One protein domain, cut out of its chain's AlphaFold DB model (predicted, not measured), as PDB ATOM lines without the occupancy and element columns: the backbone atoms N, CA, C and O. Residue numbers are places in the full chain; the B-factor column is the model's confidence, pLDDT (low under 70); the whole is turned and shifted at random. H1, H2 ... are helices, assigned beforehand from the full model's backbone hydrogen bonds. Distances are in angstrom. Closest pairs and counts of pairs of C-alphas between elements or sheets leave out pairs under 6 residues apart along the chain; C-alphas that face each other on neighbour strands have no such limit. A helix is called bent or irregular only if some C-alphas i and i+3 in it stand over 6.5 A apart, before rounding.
ATOM      1  N   GLY A  22     -15.912 -21.139  35.279       66.19
ATOM      2  CA  GLY A  22     -15.434 -22.079  34.252       66.19
ATOM      3  C   GLY A  22     -15.782 -21.709  32.800       66.19
ATOM      4  O   GLY A  22     -15.430 -22.427  31.873       66.19
ATOM      5  N   ARG A  23     -16.496 -20.602  32.570       71.75
ATOM      6  CA  ARG A  23     -16.778 -20.027  31.240       71.75
ATOM      7  C   ARG A  23     -16.299 -18.581  31.111       71.75
ATOM      8  O   ARG A  23     -16.635 -17.920  30.126       71.75
ATOM      9  N   SER A  24     -15.545 -18.084  32.089       85.12
ATOM     10  CA  SER A  24     -14.946 -16.756  32.016       85.12
ATOM     11  C   SER A  24     -13.951 -16.688  30.847       85.12
ATOM     12  O   SER A  24     -13.365 -17.715  30.491       85.12
ATOM     13  N   PRO A  25     -13.731 -15.504  30.245       87.75
ATOM     14  CA  PRO A  25     -12.719 -15.342  29.202       87.75
ATOM     15  C   PRO A  25     -11.337 -15.826  29.655       87.75
ATOM     16  O   PRO A  25     -10.731 -16.640  28.974       87.75
ATOM     17  N   ALA A  26     -10.915 -15.456  30.868       87.69
ATOM     18  CA  ALA A  26      -9.632 -15.880  31.427       87.69
ATOM     19  C   ALA A  26      -9.507 -17.408  31.561       87.69
ATOM     20  O   ALA A  26      -8.458 -17.967  31.250       87.69
ATOM     21  N   PHE A  27     -10.572 -18.098  31.992       87.88
ATOM     22  CA  PHE A  27     -10.562 -19.562  32.052       87.88
ATOM     23  C   PHE A  27     -10.449 -20.178  30.656       87.88
ATOM     24  O   PHE A  27      -9.691 -21.123  30.461       87.88
ATOM     25  N   ARG A  28     -11.181 -19.635  29.677       89.31
ATOM     26  CA  ARG A  28     -11.117 -20.111  28.292       89.31
ATOM     27  C   ARG A  28      -9.716 -19.940  27.713       89.31
ATOM     28  O   ARG A  28      -9.206 -20.892  27.136       89.31
ATOM     29  N   ASP A  29      -9.101 -18.778  27.906       91.56
ATOM     30  CA  ASP A  29      -7.756 -18.484  27.403       91.56
ATOM     31  C   ASP A  29      -6.715 -19.421  28.038       91.56
ATOM     32  O   ASP A  29      -5.890 -20.011  27.341       91.56
ATOM     33  N   ALA A  30      -6.811 -19.654  29.352       90.88
ATOM     34  CA  ALA A  30      -5.966 -20.630  30.037       90.88
ATOM     35  C   ALA A  30      -6.168 -22.056  29.495       90.88
ATOM     36  O   ALA A  30      -5.195 -22.780  29.291       90.88
ATOM     37  N   TYR A  31      -7.414 -22.457  29.230       92.31
ATOM     38  CA  TYR A  31      -7.716 -23.781  28.690       92.31
ATOM     39  C   TYR A  31      -7.186 -23.958  27.258       92.31
ATOM     40  O   TYR A  31      -6.645 -25.013  26.937       92.31
ATOM     41  N   VAL A  32      -7.251 -22.915  26.422       94.75
ATOM     42  CA  VAL A  32      -6.679 -22.923  25.062       94.75
ATOM     43  C   VAL A  32      -5.187 -23.248  25.094       94.75
ATOM     44  O   VAL A  32      -4.752 -24.128  24.356       94.75
ATOM     45  N   HIS A  33      -4.414 -22.642  25.999       95.38
ATOM     46  CA  HIS A  33      -2.981 -22.941  26.121       95.38
ATOM     47  C   HIS A  33      -2.682 -24.421  26.400       95.38
ATOM     48  O   HIS A  33      -1.648 -24.950  25.980       95.38
ATOM     49  N   ILE A  34      -3.585 -25.105  27.101       95.25
ATOM     50  CA  ILE A  34      -3.445 -26.522  27.447       95.25
ATOM     51  C   ILE A  34      -3.811 -27.390  26.254       95.25
ATOM     52  O   ILE A  34      -3.073 -28.323  25.936       95.25
ATOM     53  N   THR A  35      -4.897 -27.056  25.559       97.19
ATOM     54  CA  THR A  35      -5.290 -27.729  24.319       97.19
ATOM     55  C   THR A  35      -4.191 -27.614  23.259       97.19
ATOM     56  O   THR A  35      -3.791 -28.628  22.691       97.19
ATOM     57  N   GLU A  36      -3.597 -26.432  23.074       97.69
ATOM     58  CA  GLU A  36      -2.457 -26.225  22.168       97.69
ATOM     59  C   GLU A  36      -1.230 -27.057  22.578       97.69
ATOM     60  O   GLU A  36      -0.492 -27.569  21.735       97.69
ATOM     61  N   ALA A  37      -0.970 -27.210  23.881       95.94
ATOM     62  CA  ALA A  37       0.107 -28.074  24.361       95.94
ATOM     63  C   ALA A  37      -0.166 -29.560  24.078       95.94
ATOM     64  O   ALA A  37       0.755 -30.292  23.705       95.94
ATOM     65  N   CYS A  38      -1.422 -29.991  24.208       96.88
ATOM     66  CA  CYS A  38      -1.863 -31.344  23.881       96.88
ATOM     67  C   CYS A  38      -1.742 -31.625  22.380       96.88
ATOM     68  O   CYS A  38      -1.228 -32.677  21.998       96.88
ATOM     69  N   GLU A  39      -2.106 -30.661  21.534       97.56
ATOM     70  CA  GLU A  39      -1.918 -30.753  20.086       97.56
ATOM     71  C   GLU A  39      -0.434 -30.935  19.732       97.56
ATOM     72  O   GLU A  39      -0.079 -31.880  19.028       97.56
ATOM     73  N   ARG A  40       0.472 -30.132  20.314       96.94
ATOM     74  CA  ARG A  40       1.926 -30.313  20.117       96.94
ATOM     75  C   ARG A  40       2.418 -31.685  20.584       96.94
ATOM     76  O   ARG A  40       3.267 -32.293  19.926       96.94
ATOM     77  N   LEU A  41       1.908 -32.183  21.712       95.56
ATOM     78  CA  LEU A  41       2.244 -33.516  22.211       95.56
ATOM     79  C   LEU A  41       1.808 -34.599  21.215       95.56
ATOM     80  O   LEU A  41       2.591 -35.503  20.918       95.56
ATOM     81  N   MET A  42       0.614 -34.489  20.639       96.69
ATOM     82  CA  MET A  42       0.143 -35.398  19.595       96.69
ATOM     83  C   MET A  42       0.977 -35.288  18.315       96.69
ATOM     84  O   MET A  42       1.393 -36.311  17.770       96.69
ATOM     85  N   SER A  43       1.292 -34.072  17.855       97.06
ATOM     86  CA  SER A  43       2.133 -33.854  16.667       97.06
ATOM     87  C   SER A  43       3.542 -34.432  16.821       97.06
ATOM     88  O   SER A  43       4.170 -34.793  15.830       97.06
ATOM     89  N   SER A  44       4.040 -34.582  18.053       96.06
ATOM     90  CA  SER A  44       5.330 -35.232  18.321       96.06
ATOM     91  C   SER A  44       5.336 -36.749  18.056       96.06
ATOM     92  O   SER A  44       6.390 -37.384  18.136       96.06
ATOM     93  N   GLY A  45       4.169 -37.349  17.793       96.12
ATOM     94  CA  GLY A  45       4.008 -38.790  17.581       96.12
ATOM     95  C   GLY A  45       4.239 -39.628  18.841       96.12
ATOM     96  O   GLY A  45       4.413 -40.841  18.750       96.12
ATOM     97  N   ARG A  46       4.293 -38.991  20.018       95.12
ATOM     98  CA  ARG A  46       4.451 -39.678  21.306       95.12
ATOM     99  C   ARG A  46       3.164 -40.325  21.785       95.12
ATOM    100  O   ARG A  46       3.228 -41.373  22.398       95.12
ATOM    101  N   VAL A  47       2.020 -39.712  21.512       96.88
ATOM    102  CA  VAL A  47       0.701 -40.221  21.901       96.88
ATOM    103  C   VAL A  47      -0.152 -40.468  20.662       96.88
ATOM    104  O   VAL A  47       0.159 -39.977  19.573       96.88
ATOM    105  N   ARG A  48      -1.220 -41.253  20.812       96.25
ATOM    106  CA  ARG A  48      -2.184 -41.513  19.737       96.25
ATOM    107  C   ARG A  48      -2.883 -40.221  19.308       96.25
ATOM    108  O   ARG A  48      -3.080 -39.313  20.112       96.25
ATOM    109  N   GLN A  49      -3.276 -40.173  18.038       96.06
ATOM    110  CA  GLN A  49      -4.127 -39.105  17.513       96.06
ATOM    111  C   GLN A  49      -5.555 -39.274  18.054       96.06
ATOM    112  O   GLN A  49      -6.088 -40.384  18.029       96.06
ATOM    113  N   GLN A  50      -6.131 -38.186  18.557       94.75
ATOM    114  CA  GLN A  50      -7.484 -38.055  19.112       94.75
ATOM    115  C   GLN A  50      -7.855 -36.563  19.124       94.75
ATOM    116  O   GLN A  50      -7.054 -35.752  18.666       94.75
ATOM    117  N   GLU A  51      -9.013 -36.173  19.647       96.12
ATOM    118  CA  GLU A  51      -9.335 -34.744  19.760       96.12
ATOM    119  C   GLU A  51      -8.455 -34.075  20.843       96.12
ATOM    120  O   GLU A  51      -8.373 -34.583  21.971       96.12
ATOM    121  N   PRO A  52      -7.773 -32.946  20.554       95.25
ATOM    122  CA  PRO A  52      -6.926 -32.254  21.528       95.25
ATOM    123  C   PRO A  52      -7.661 -31.880  22.820       95.25
ATOM    124  O   PRO A  52      -7.081 -31.949  23.907       95.25
ATOM    125  N   GLU A  53      -8.945 -31.532  22.728       95.44
ATOM    126  CA  GLU A  53      -9.795 -31.206  23.871       95.44
ATOM    127  C   GLU A  53     -10.018 -32.404  24.801       95.44
ATOM    128  O   GLU A  53     -10.097 -32.219  26.017       95.44
ATOM    129  N   GLU A  54     -10.088 -33.628  24.265       95.75
ATOM    130  CA  GLU A  54     -10.221 -34.852  25.063       95.75
ATOM    131  C   GLU A  54      -8.936 -35.144  25.841       95.75
ATOM    132  O   GLU A  54      -8.982 -35.540  27.009       95.75
ATOM    133  N   LEU A  55      -7.772 -34.926  25.221       96.06
ATOM    134  CA  LEU A  55      -6.485 -35.073  25.898       96.06
ATOM    135  C   LEU A  55      -6.297 -33.992  26.972       96.06
ATOM    136  O   LEU A  55      -5.888 -34.305  28.092       96.06
ATOM    137  N   ALA A  56      -6.661 -32.745  26.664       96.25
ATOM    138  CA  ALA A  56      -6.622 -31.636  27.611       96.25
ATOM    139  C   ALA A  56      -7.528 -31.891  28.823       96.25
ATOM    140  O   ALA A  56      -7.095 -31.710  29.961       96.25
ATOM    141  N   ALA A  57      -8.749 -32.390  28.603       95.75
ATOM    142  CA  ALA A  57      -9.678 -32.715  29.681       95.75
ATOM    143  C   ALA A  57      -9.132 -33.819  30.602       95.75
ATOM    144  O   ALA A  57      -9.267 -33.729  31.825       95.75
ATOM    145  N   GLN A  58      -8.480 -34.841  30.041       96.38
ATOM    146  CA  GLN A  58      -7.868 -35.926  30.815       96.38
ATOM    147  C   GLN A  58      -6.657 -35.447  31.622       96.38
ATOM    148  O   GLN A  58      -6.564 -35.744  32.814       96.38
ATOM    149  N   LEU A  59      -5.773 -34.652  31.009       95.25
ATOM    150  CA  LEU A  59      -4.635 -34.030  31.689       95.25
ATOM    151  C   LEU A  59      -5.100 -33.130  32.842       95.25
ATOM    152  O   LEU A  59      -4.606 -33.250  33.962       95.25
ATOM    153  N   TRP A  60      -6.081 -32.266  32.580       94.94
ATOM    154  CA  TRP A  60      -6.644 -31.355  33.573       94.94
ATOM    155  C   TRP A  60      -7.285 -32.114  34.734       94.94
ATOM    156  O   TRP A  60      -7.038 -31.789  35.891       94.94
ATOM    157  N   SER A  61      -8.054 -33.168  34.438       96.00
ATOM    158  CA  SER A  61      -8.680 -34.018  35.458       96.00
ATOM    159  C   SER A  61      -7.647 -34.707  36.347       96.00
ATOM    160  O   SER A  61      -7.821 -34.753  37.561       96.00
ATOM    161  N   PHE A  62      -6.553 -35.200  35.764       95.69
ATOM    162  CA  PHE A  62      -5.440 -35.782  36.512       95.69
ATOM    163  C   PHE A  62      -4.805 -34.764  37.474       95.69
ATOM    164  O   PHE A  62      -4.706 -35.037  38.672       95.69
ATOM    165  N   VAL A  63      -4.428 -33.580  36.977       95.31
ATOM    166  CA  VAL A  63      -3.791 -32.538  37.802       95.31
ATOM    167  C   VAL A  63      -4.741 -32.064  38.900       95.31
ATOM    168  O   VAL A  63      -4.359 -31.998  40.066       95.31
ATOM    169  N   HIS A  64      -5.998 -31.781  38.560       95.38
ATOM    170  CA  HIS A  64      -6.980 -31.332  39.542       95.38
ATOM    171  C   HIS A  64      -7.339 -32.413  40.561       95.38
ATOM    172  O   HIS A  64      -7.584 -32.074  41.716       95.38
ATOM    173  N   GLY A  65      -7.338 -33.690  40.177       96.94
ATOM    174  CA  GLY A  65      -7.509 -34.802  41.110       96.94
ATOM    175  C   GLY A  65      -6.404 -34.828  42.166       96.94
ATOM    176  O   GLY A  65      -6.703 -34.876  43.356       96.94
ATOM    177  N   TYR A  66      -5.144 -34.697  41.740       97.62
ATOM    178  CA  TYR A  66      -4.007 -34.592  42.659       97.62
ATOM    179  C   TYR A  66      -4.126 -33.373  43.585       97.62
ATOM    180  O   TYR A  66      -4.080 -33.520  44.802       97.62
ATOM    181  N   ILE A  67      -4.353 -32.179  43.024       97.19
ATOM    182  CA  ILE A  67      -4.459 -30.938  43.810       97.19
ATOM    183  C   ILE A  67      -5.632 -30.987  44.794       97.19
ATOM    184  O   ILE A  67      -5.521 -30.486  45.907       97.19
ATOM    185  N   THR A  68      -6.752 -31.605  44.417       97.75
ATOM    186  CA  THR A  68      -7.905 -31.747  45.317       97.75
ATOM    187  C   THR A  68      -7.565 -32.615  46.528       97.75
ATOM    188  O   THR A  68      -7.965 -32.278  47.638       97.75
ATOM    189  N   LEU A  69      -6.819 -33.709  46.334       97.56
ATOM    190  CA  LEU A  69      -6.383 -34.584  47.427       97.56
ATOM    191  C   LEU A  69      -5.340 -33.908  48.326       97.56
ATOM    192  O   LEU A  69      -5.436 -34.021  49.546       97.56
ATOM    193  N   GLU A  70      -4.409 -33.155  47.737       96.25
ATOM    194  CA  GLU A  70      -3.432 -32.345  48.474       96.25
ATOM    195  C   GLU A  70      -4.128 -31.294  49.353       96.25
ATOM    196  O   GLU A  70      -3.889 -31.224  50.555       96.25
ATOM    197  N   LEU A  71      -5.064 -30.522  48.787       96.75
ATOM    198  CA  LEU A  71      -5.836 -29.514  49.528       96.75
ATOM    199  C   LEU A  71      -6.711 -30.117  50.634       96.75
ATOM    200  O   LEU A  71      -7.063 -29.422  51.584       96.75
ATOM    201  N   ALA A  72      -7.087 -31.386  50.498       97.50
ATOM    202  CA  ALA A  72      -7.825 -32.137  51.503       97.50
ATOM    203  C   ALA A  72      -6.903 -32.843  52.515       97.50
ATOM    204  O   ALA A  72      -7.377 -33.723  53.234       97.50
ATOM    205  N   GLU A  73      -5.607 -32.513  52.538       96.94
ATOM    206  CA  GLU A  73      -4.595 -33.061  53.452       96.94
ATOM    207  C   GLU A  73      -4.465 -34.597  53.387       96.94
ATOM    208  O   GLU A  73      -4.012 -35.235  54.331       96.94
ATOM    209  N   HIS A  74      -4.823 -35.233  52.264       97.12
ATOM    210  CA  HIS A  74      -4.718 -36.697  52.127       97.12
ATOM    211  C   HIS A  74      -3.275 -37.190  51.960       97.12
ATOM    212  O   HIS A  74      -3.017 -38.390  52.069       97.12
ATOM    213  N   PHE A  75      -2.341 -36.282  51.683       97.38
ATOM    214  CA  PHE A  75      -0.940 -36.599  51.432       97.38
ATOM    215  C   PHE A  75      -0.011 -36.311  52.622       97.38
ATOM    216  O   PHE A  75       1.196 -36.463  52.487       97.38
ATOM    217  N   VAL A  76      -0.547 -35.975  53.802       95.25
ATOM    218  CA  VAL A  76       0.259 -35.632  54.996       95.25
ATOM    219  C   VAL A  76       1.226 -36.726  55.456       95.25
ATOM    220  O   VAL A  76       2.272 -36.408  56.010       95.25
ATOM    221  N   GLU A  77       0.908 -37.999  55.211       94.50
ATOM    222  CA  GLU A  77       1.766 -39.142  55.571       94.50
ATOM    223  C   GLU A  77       2.750 -39.541  54.452       94.50
ATOM    224  O   GLU A  77       3.495 -40.508  54.599       94.50
ATOM    225  N   PHE A  78       2.738 -38.853  53.304       96.38
ATOM    226  CA  PHE A  78       3.658 -39.133  52.202       96.38
ATOM    227  C   PHE A  78       4.929 -38.300  52.370       96.38
ATOM    228  O   PHE A  78       4.858 -37.077  52.443       96.38
ATOM    229  N   ASP A  79       6.101 -38.946  52.342       95.69
ATOM    230  CA  ASP A  79       7.388 -38.230  52.417       95.69
ATOM    231  C   ASP A  79       7.594 -37.258  51.237       95.69
ATOM    232  O   ASP A  79       8.175 -36.187  51.394       95.69
ATOM    233  N   ASP A  80       7.130 -37.645  50.045       94.25
ATOM    234  CA  ASP A  80       7.170 -36.839  48.821       94.25
ATOM    235  C   ASP A  80       5.987 -37.231  47.917       94.25
ATOM    236  O   ASP A  80       6.106 -38.146  47.091       94.25
ATOM    237  N   PRO A  81       4.814 -36.591  48.061       95.25
ATOM    238  CA  PRO A  81       3.635 -36.948  47.274       95.25
ATOM    239  C   PRO A  81       3.786 -36.638  45.779       95.25
ATOM    240  O   PRO A  81       3.135 -37.279  44.948       95.25
ATOM    241  N   VAL A  82       4.684 -35.726  45.395       93.00
ATOM    242  CA  VAL A  82       4.954 -35.442  43.982       93.00
ATOM    243  C   VAL A  82       5.660 -36.634  43.342       93.00
ATOM    244  O   VAL A  82       5.185 -37.153  42.327       93.00
ATOM    245  N   ALA A  83       6.753 -37.105  43.945       93.94
ATOM    246  CA  ALA A  83       7.495 -38.255  43.438       93.94
ATOM    247  C   ALA A  83       6.714 -39.570  43.582       93.94
ATOM    248  O   ALA A  83       6.818 -40.444  42.721       93.94
ATOM    249  N   GLN A  84       5.922 -39.717  44.647       95.56
ATOM    250  CA  GLN A  84       5.213 -40.964  44.953       95.56
ATOM    251  C   GLN A  84       3.855 -41.094  44.250       95.56
ATOM    252  O   GLN A  84       3.421 -42.215  43.985       95.56
ATOM    253  N   VAL A  85       3.180 -39.983  43.924       95.50
ATOM    254  CA  VAL A  85       1.825 -40.000  43.342       95.50
ATOM    255  C   VAL A  85       1.770 -39.269  42.005       95.50
ATOM    256  O   VAL A  85       1.422 -39.885  40.994       95.50
ATOM    257  N   LEU A  86       2.112 -37.977  41.967       94.88
ATOM    258  CA  LEU A  86       1.907 -37.150  40.770       94.88
ATOM    259  C   LEU A  86       2.726 -37.655  39.575       94.88
ATOM    260  O   LEU A  86       2.180 -37.843  38.485       94.88
ATOM    261  N   VAL A  87       4.021 -37.908  39.775       95.31
ATOM    262  CA  VAL A  87       4.931 -38.360  38.713       95.31
ATOM    263  C   VAL A  87       4.520 -39.733  38.152       95.31
ATOM    264  O   VAL A  87       4.320 -39.824  36.935       95.31
ATOM    265  N   PRO A  88       4.302 -40.787  38.968       96.25
ATOM    266  CA  PRO A  88       3.832 -42.080  38.467       96.25
ATOM    267  C   PRO A  88       2.488 -41.999  37.735       96.25
ATOM    268  O   PRO A  88       2.296 -42.663  36.715       96.25
ATOM    269  N   MET A  89       1.562 -41.163  38.215       97.06
ATOM    270  CA  MET A  89       0.275 -40.948  37.553       97.06
ATOM    271  C   MET A  89       0.425 -40.265  36.190       97.06
ATOM    272  O   MET A  89      -0.209 -40.700  35.228       97.06
ATOM    273  N   GLY A  90       1.298 -39.261  36.070       96.62
ATOM    274  CA  GLY A  90       1.618 -38.625  34.790       96.62
ATOM    275  C   GLY A  90       2.236 -39.605  33.785       96.62
ATOM    276  O   GLY A  90       1.830 -39.647  32.620       96.62
ATOM    277  N   VAL A  91       3.145 -40.474  34.246       97.81
ATOM    278  CA  VAL A  91       3.701 -41.569  33.429       97.81
ATOM    279  C   VAL A  91       2.595 -42.515  32.964       97.81
ATOM    280  O   VAL A  91       2.520 -42.832  31.777       97.81
ATOM    281  N   ASN A  92       1.712 -42.944  33.868       97.75
ATOM    282  CA  ASN A  92       0.604 -43.837  33.527       97.75
ATOM    283  C   ASN A  92      -0.360 -43.202  32.520       97.75
ATOM    284  O   ASN A  92      -0.790 -43.889  31.594       97.75
ATOM    285  N   LEU A  93      -0.654 -41.904  32.650       96.56
ATOM    286  CA  LEU A  93      -1.451 -41.164  31.675       96.56
ATOM    287  C   LEU A  93      -0.765 -41.172  30.303       96.56
ATOM    288  O   LEU A  93      -1.373 -41.597  29.325       96.56
ATOM    289  N   ALA A  94       0.509 -40.780  30.220       96.88
ATOM    290  CA  ALA A  94       1.253 -40.724  28.958       96.88
ATOM    291  C   ALA A  94       1.351 -42.097  28.266       96.88
ATOM    292  O   ALA A  94       1.096 -42.211  27.064       96.88
ATOM    293  N   VAL A  95       1.655 -43.152  29.027       98.12
ATOM    294  CA  VAL A  95       1.685 -44.536  28.525       98.12
ATOM    295  C   VAL A  95       0.293 -44.983  28.086       98.12
ATOM    296  O   VAL A  95       0.134 -45.533  26.997       98.12
ATOM    297  N   GLY A  96      -0.733 -44.687  28.887       96.56
ATOM    298  CA  GLY A  96      -2.129 -44.933  28.542       96.56
ATOM    299  C   GLY A  96      -2.518 -44.273  27.219       96.56
ATOM    300  O   GLY A  96      -3.209 -44.896  26.416       96.56
ATOM    301  N   MET A  97      -1.994 -43.077  26.933       96.19
ATOM    302  CA  MET A  97      -2.182 -42.337  25.677       96.19
ATOM    303  C   MET A  97      -1.339 -42.844  24.501       96.19
ATOM    304  O   MET A  97      -1.591 -42.451  23.363       96.19
ATOM    305  N   GLY A  98      -0.397 -43.760  24.727       97.25
ATOM    306  CA  GLY A  98       0.378 -44.426  23.677       97.25
ATOM    307  C   GLY A  98       1.872 -44.117  23.666       97.25
ATOM    308  O   GLY A  98       2.555 -44.584  22.755       97.25
ATOM    309  N   ASP A  99       2.388 -43.378  24.651       98.00
ATOM    310  CA  ASP A  99       3.830 -43.169  24.771       98.00
ATOM    311  C   ASP A  99       4.550 -44.427  25.269       98.00
ATOM    312  O   ASP A  99       3.963 -45.337  25.859       98.00
ATOM    313  N   LYS A 100       5.863 -44.473  25.044       98.00
ATOM    314  CA  LYS A 100       6.729 -45.502  25.619       98.00
ATOM    315  C   LYS A 100       7.026 -45.159  27.070       98.00
ATOM    316  O   LYS A 100       7.392 -44.020  27.369       98.00
ATOM    317  N   ARG A 101       6.938 -46.158  27.947       97.75
ATOM    318  CA  ARG A 101       7.159 -46.006  29.390       97.75
ATOM    319  C   ARG A 101       8.488 -45.328  29.706       97.75
ATOM    320  O   ARG A 101       8.490 -44.319  30.399       97.75
ATOM    321  N   GLU A 102       9.577 -45.785  29.099       97.94
ATOM    322  CA  GLU A 102      10.924 -45.273  29.370       97.94
ATOM    323  C   GLU A 102      11.061 -43.798  28.956       97.94
ATOM    324  O   GLU A 102      11.705 -42.995  29.628       97.94
ATOM    325  N   ARG A 103      10.416 -43.405  27.847       96.94
ATOM    326  CA  ARG A 103      10.403 -42.007  27.383       96.94
ATOM    327  C   ARG A 103       9.544 -41.127  28.282       96.94
ATOM    328  O   ARG A 103       9.903 -39.969  28.519       96.94
ATOM    329  N   ALA A 104       8.404 -41.645  28.736       97.62
ATOM    330  CA  ALA A 104       7.511 -40.950  29.652       97.62
ATOM    331  C   ALA A 104       8.207 -40.704  30.997       97.62
ATOM    332  O   ALA A 104       8.244 -39.557  31.438       97.62
ATOM    333  N   GLU A 105       8.830 -41.726  31.582       97.50
ATOM    334  CA  GLU A 105       9.608 -41.636  32.827       97.50
ATOM    335  C   GLU A 105      10.732 -40.601  32.698       97.50
ATOM    336  O   GLU A 105      10.739 -39.611  33.431       97.50
ATOM    337  N   ALA A 106      11.581 -40.714  31.670       96.62
ATOM    338  CA  ALA A 106      12.667 -39.759  31.438       96.62
ATOM    339  C   ALA A 106      12.180 -38.304  31.274       96.62
ATOM    340  O   ALA A 106      12.858 -37.368  31.696       96.62
ATOM    341  N   SER A 107      11.002 -38.100  30.669       95.44
ATOM    342  CA  SER A 107      10.423 -36.757  30.507       95.44
ATOM    343  C   SER A 107       9.931 -36.177  31.833       95.44
ATOM    344  O   SER A 107      10.176 -35.003  32.100       95.44
ATOM    345  N   HIS A 108       9.261 -36.981  32.662       94.44
ATOM    346  CA  HIS A 108       8.758 -36.527  33.960       94.44
ATOM    347  C   HIS A 108       9.900 -36.274  34.945       94.44
ATOM    348  O   HIS A 108       9.891 -35.260  35.639       94.44
ATOM    349  N   GLU A 109      10.935 -37.114  34.948       92.38
ATOM    350  CA  GLU A 109      12.139 -36.861  35.740       92.38
ATOM    351  C   GLU A 109      12.871 -35.586  35.302       92.38
ATOM    352  O   GLU A 109      13.362 -34.826  36.136       92.38
ATOM    353  N   ALA A 110      12.967 -35.335  33.991       93.94
ATOM    354  CA  ALA A 110      13.565 -34.104  33.484       93.94
ATOM    355  C   ALA A 110      12.767 -32.868  33.924       93.94
ATOM    356  O   ALA A 110      13.370 -31.867  34.303       93.94
ATOM    357  N   ALA A 111      11.435 -32.954  33.921       91.88
ATOM    358  CA  ALA A 111      10.569 -31.890  34.414       91.88
ATOM    359  C   ALA A 111      10.740 -31.654  35.925       91.88
ATOM    360  O   ALA A 111      10.867 -30.503  36.335       91.88
ATOM    361  N   ALA A 112      10.818 -32.716  36.735       88.25
ATOM    362  CA  ALA A 112      11.059 -32.607  38.176       88.25
ATOM    363  C   ALA A 112      12.402 -31.916  38.476       88.25
ATOM    364  O   ALA A 112      12.446 -30.933  39.209       88.25
ATOM    365  N   ARG A 113      13.485 -32.338  37.806       89.75
ATOM    366  CA  ARG A 113      14.807 -31.694  37.939       89.75
ATOM    367  C   ARG A 113      14.801 -30.226  37.512       89.75
ATOM    368  O   ARG A 113      15.471 -29.404  38.131       89.75
ATOM    369  N   LEU A 114      14.074 -29.893  36.442       91.12
ATOM    370  CA  LEU A 114      13.941 -28.508  35.989       91.12
ATOM    371  C   LEU A 114      13.212 -27.660  37.039       91.12
ATOM    372  O   LEU A 114      13.661 -26.559  37.342       91.12
ATOM    373  N   TYR A 115      12.129 -28.174  37.618       86.56
ATOM    374  CA  TYR A 115      11.403 -27.480  38.680       86.56
ATOM    375  C   TYR A 115      12.282 -27.229  39.913       86.56
ATOM    376  O   TYR A 115      12.325 -26.104  40.416       86.56
ATOM    377  N   ASP A 116      13.054 -28.229  40.343       87.44
ATOM    378  CA  ASP A 116      14.006 -28.079  41.450       87.44
ATOM    379  C   ASP A 116      15.050 -26.992  41.170       87.44
ATOM    380  O   ASP A 116      15.419 -26.243  42.070       87.44
ATOM    381  N   SER A 117      15.506 -26.866  39.918       90.31
ATOM    382  CA  SER A 117      16.463 -25.820  39.532       90.31
ATOM    383  C   SER A 117      15.877 -24.407  39.567       90.31
ATOM    384  O   SER A 117      16.625 -23.458  39.736       90.31
ATOM    385  N   ILE A 118      14.555 -24.264  39.426       91.62
ATOM    386  CA  ILE A 118      13.870 -22.961  39.434       91.62
ATOM    387  C   ILE A 118      13.495 -22.545  40.863       91.62
ATOM    388  O   ILE A 118      13.374 -21.360  41.147       91.62
ATOM    389  N   THR A 119      13.273 -23.509  41.758       85.38
ATOM    390  CA  THR A 119      12.777 -23.253  43.121       85.38
ATOM    391  C   THR A 119      13.858 -23.220  44.197       85.38
ATOM    392  O   THR A 119      13.568 -22.820  45.323       85.38
ATOM    393  N   ARG A 120      15.087 -23.648  43.880       72.06
ATOM    394  CA  ARG A 120      16.234 -23.641  44.805       72.06
ATOM    395  C   ARG A 120      17.145 -22.408  44.691       72.06
ATOM    396  O   ARG A 120      18.114 -22.346  45.448       72.06
ATOM    397  N   ASP A 121      16.827 -21.467  43.803       50.53
ATOM    398  CA  ASP A 121      17.430 -20.122  43.729       50.53
ATOM    399  C   ASP A 121      16.670 -19.119  44.619       50.53
ATOM    400  O   ASP A 121      17.333 -18.238  45.220       50.53
TER     401      ASP A 121
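AT A GLANCE: This is residues 22 to 121 of the 121 residues of the protein "TetR_C_33 domain-containing protein" of Actinobacteria bacterium (UniProt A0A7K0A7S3). Four helices form an open chain in which each packs on the next and on no other: H2 and H3 run side by side as a hairpin, H1 crosses the first end of H2, and H4 folds back from H3 as a V that closes at their link. H1 and H4 lie on the same side of the H2 and H3 pair with a gap between them, and residues 23 to 30 and 113 to 121 stick out. The printed part has 100 residues with four named helices, in the order H1, H2, H3, H4, and no named strand; its class is all helix. It is only just compact, close to loose, with a radius of gyration of the C-alphas of 14.7 A and spans of 38 by 37 by 29 A.

IN THESE COORDINATES: Find C-alpha 25 at (-12.719, -15.342, 29.202); from there H1, residues 25 to 43, runs 26.8 A from first to last C-alpha. Look next at C-alpha 52 at (-6.926, -32.254, 21.528), where H2, residues 52 to 71, begins its 28.2 A. H3, residues 81 to 96, covers 21.2 A; it is only just irregular, with C-alphas 84 and 87 6.8 A apart, and its line is a rough one. H4, residues 101 to 119, covers 27.2 A and ends at C-alpha 119 at (12.777, -23.253, 43.121).

HOW THE PARTS SIT: Look first at residues 34 to 42 of H1, which alone touch H2, and there at residues 52 to 56 alone. The closest C-alphas, those of Thr 35 and Ala 56, are 5.3 A apart, and the helices run opposite ways at a steep tilt of 64 degrees. Go on to residues 59 to 66 of H2, which alone touch H3. The closest C-alphas, those of Tyr 66 and Leu 86, are 6.7 A apart, in a helical hairpin with a shallow tilt of 19 degrees, opposite ways. H3 and H4 form a second helical hairpin, opposite ways at a steep tilt of 38 degrees; H4 touches H3 with residues 101 to 109 alone, and the closest C-alphas, those of Val 91 and Ala 104, are 5.4 A apart. The helix packing is mostly crossed, the helices lying at an angle to each other, but only just: one of the three touching pairs is at a shallow tilt. H1 is apart from H3 and H4, and H2 is apart from H4. In H2 and H4 every O i to N i+4 pair is within hydrogen-bond range; in H1 14 of 15 are, and in H3 10 of 12.

THE WHOLE: The two C-alphas farthest apart, those of Gln 50 and Asp 121, are 39.3 A apart. The printed part has no cut and ends at residue 121, the chain's last residue. The link from H3 to H4 is tight, those from H1 to H2 and from H2 to H3 are short, and no link is long. The mean pLDDT of the printed part is 93.8; look for values under 70 at residues 22 and 121.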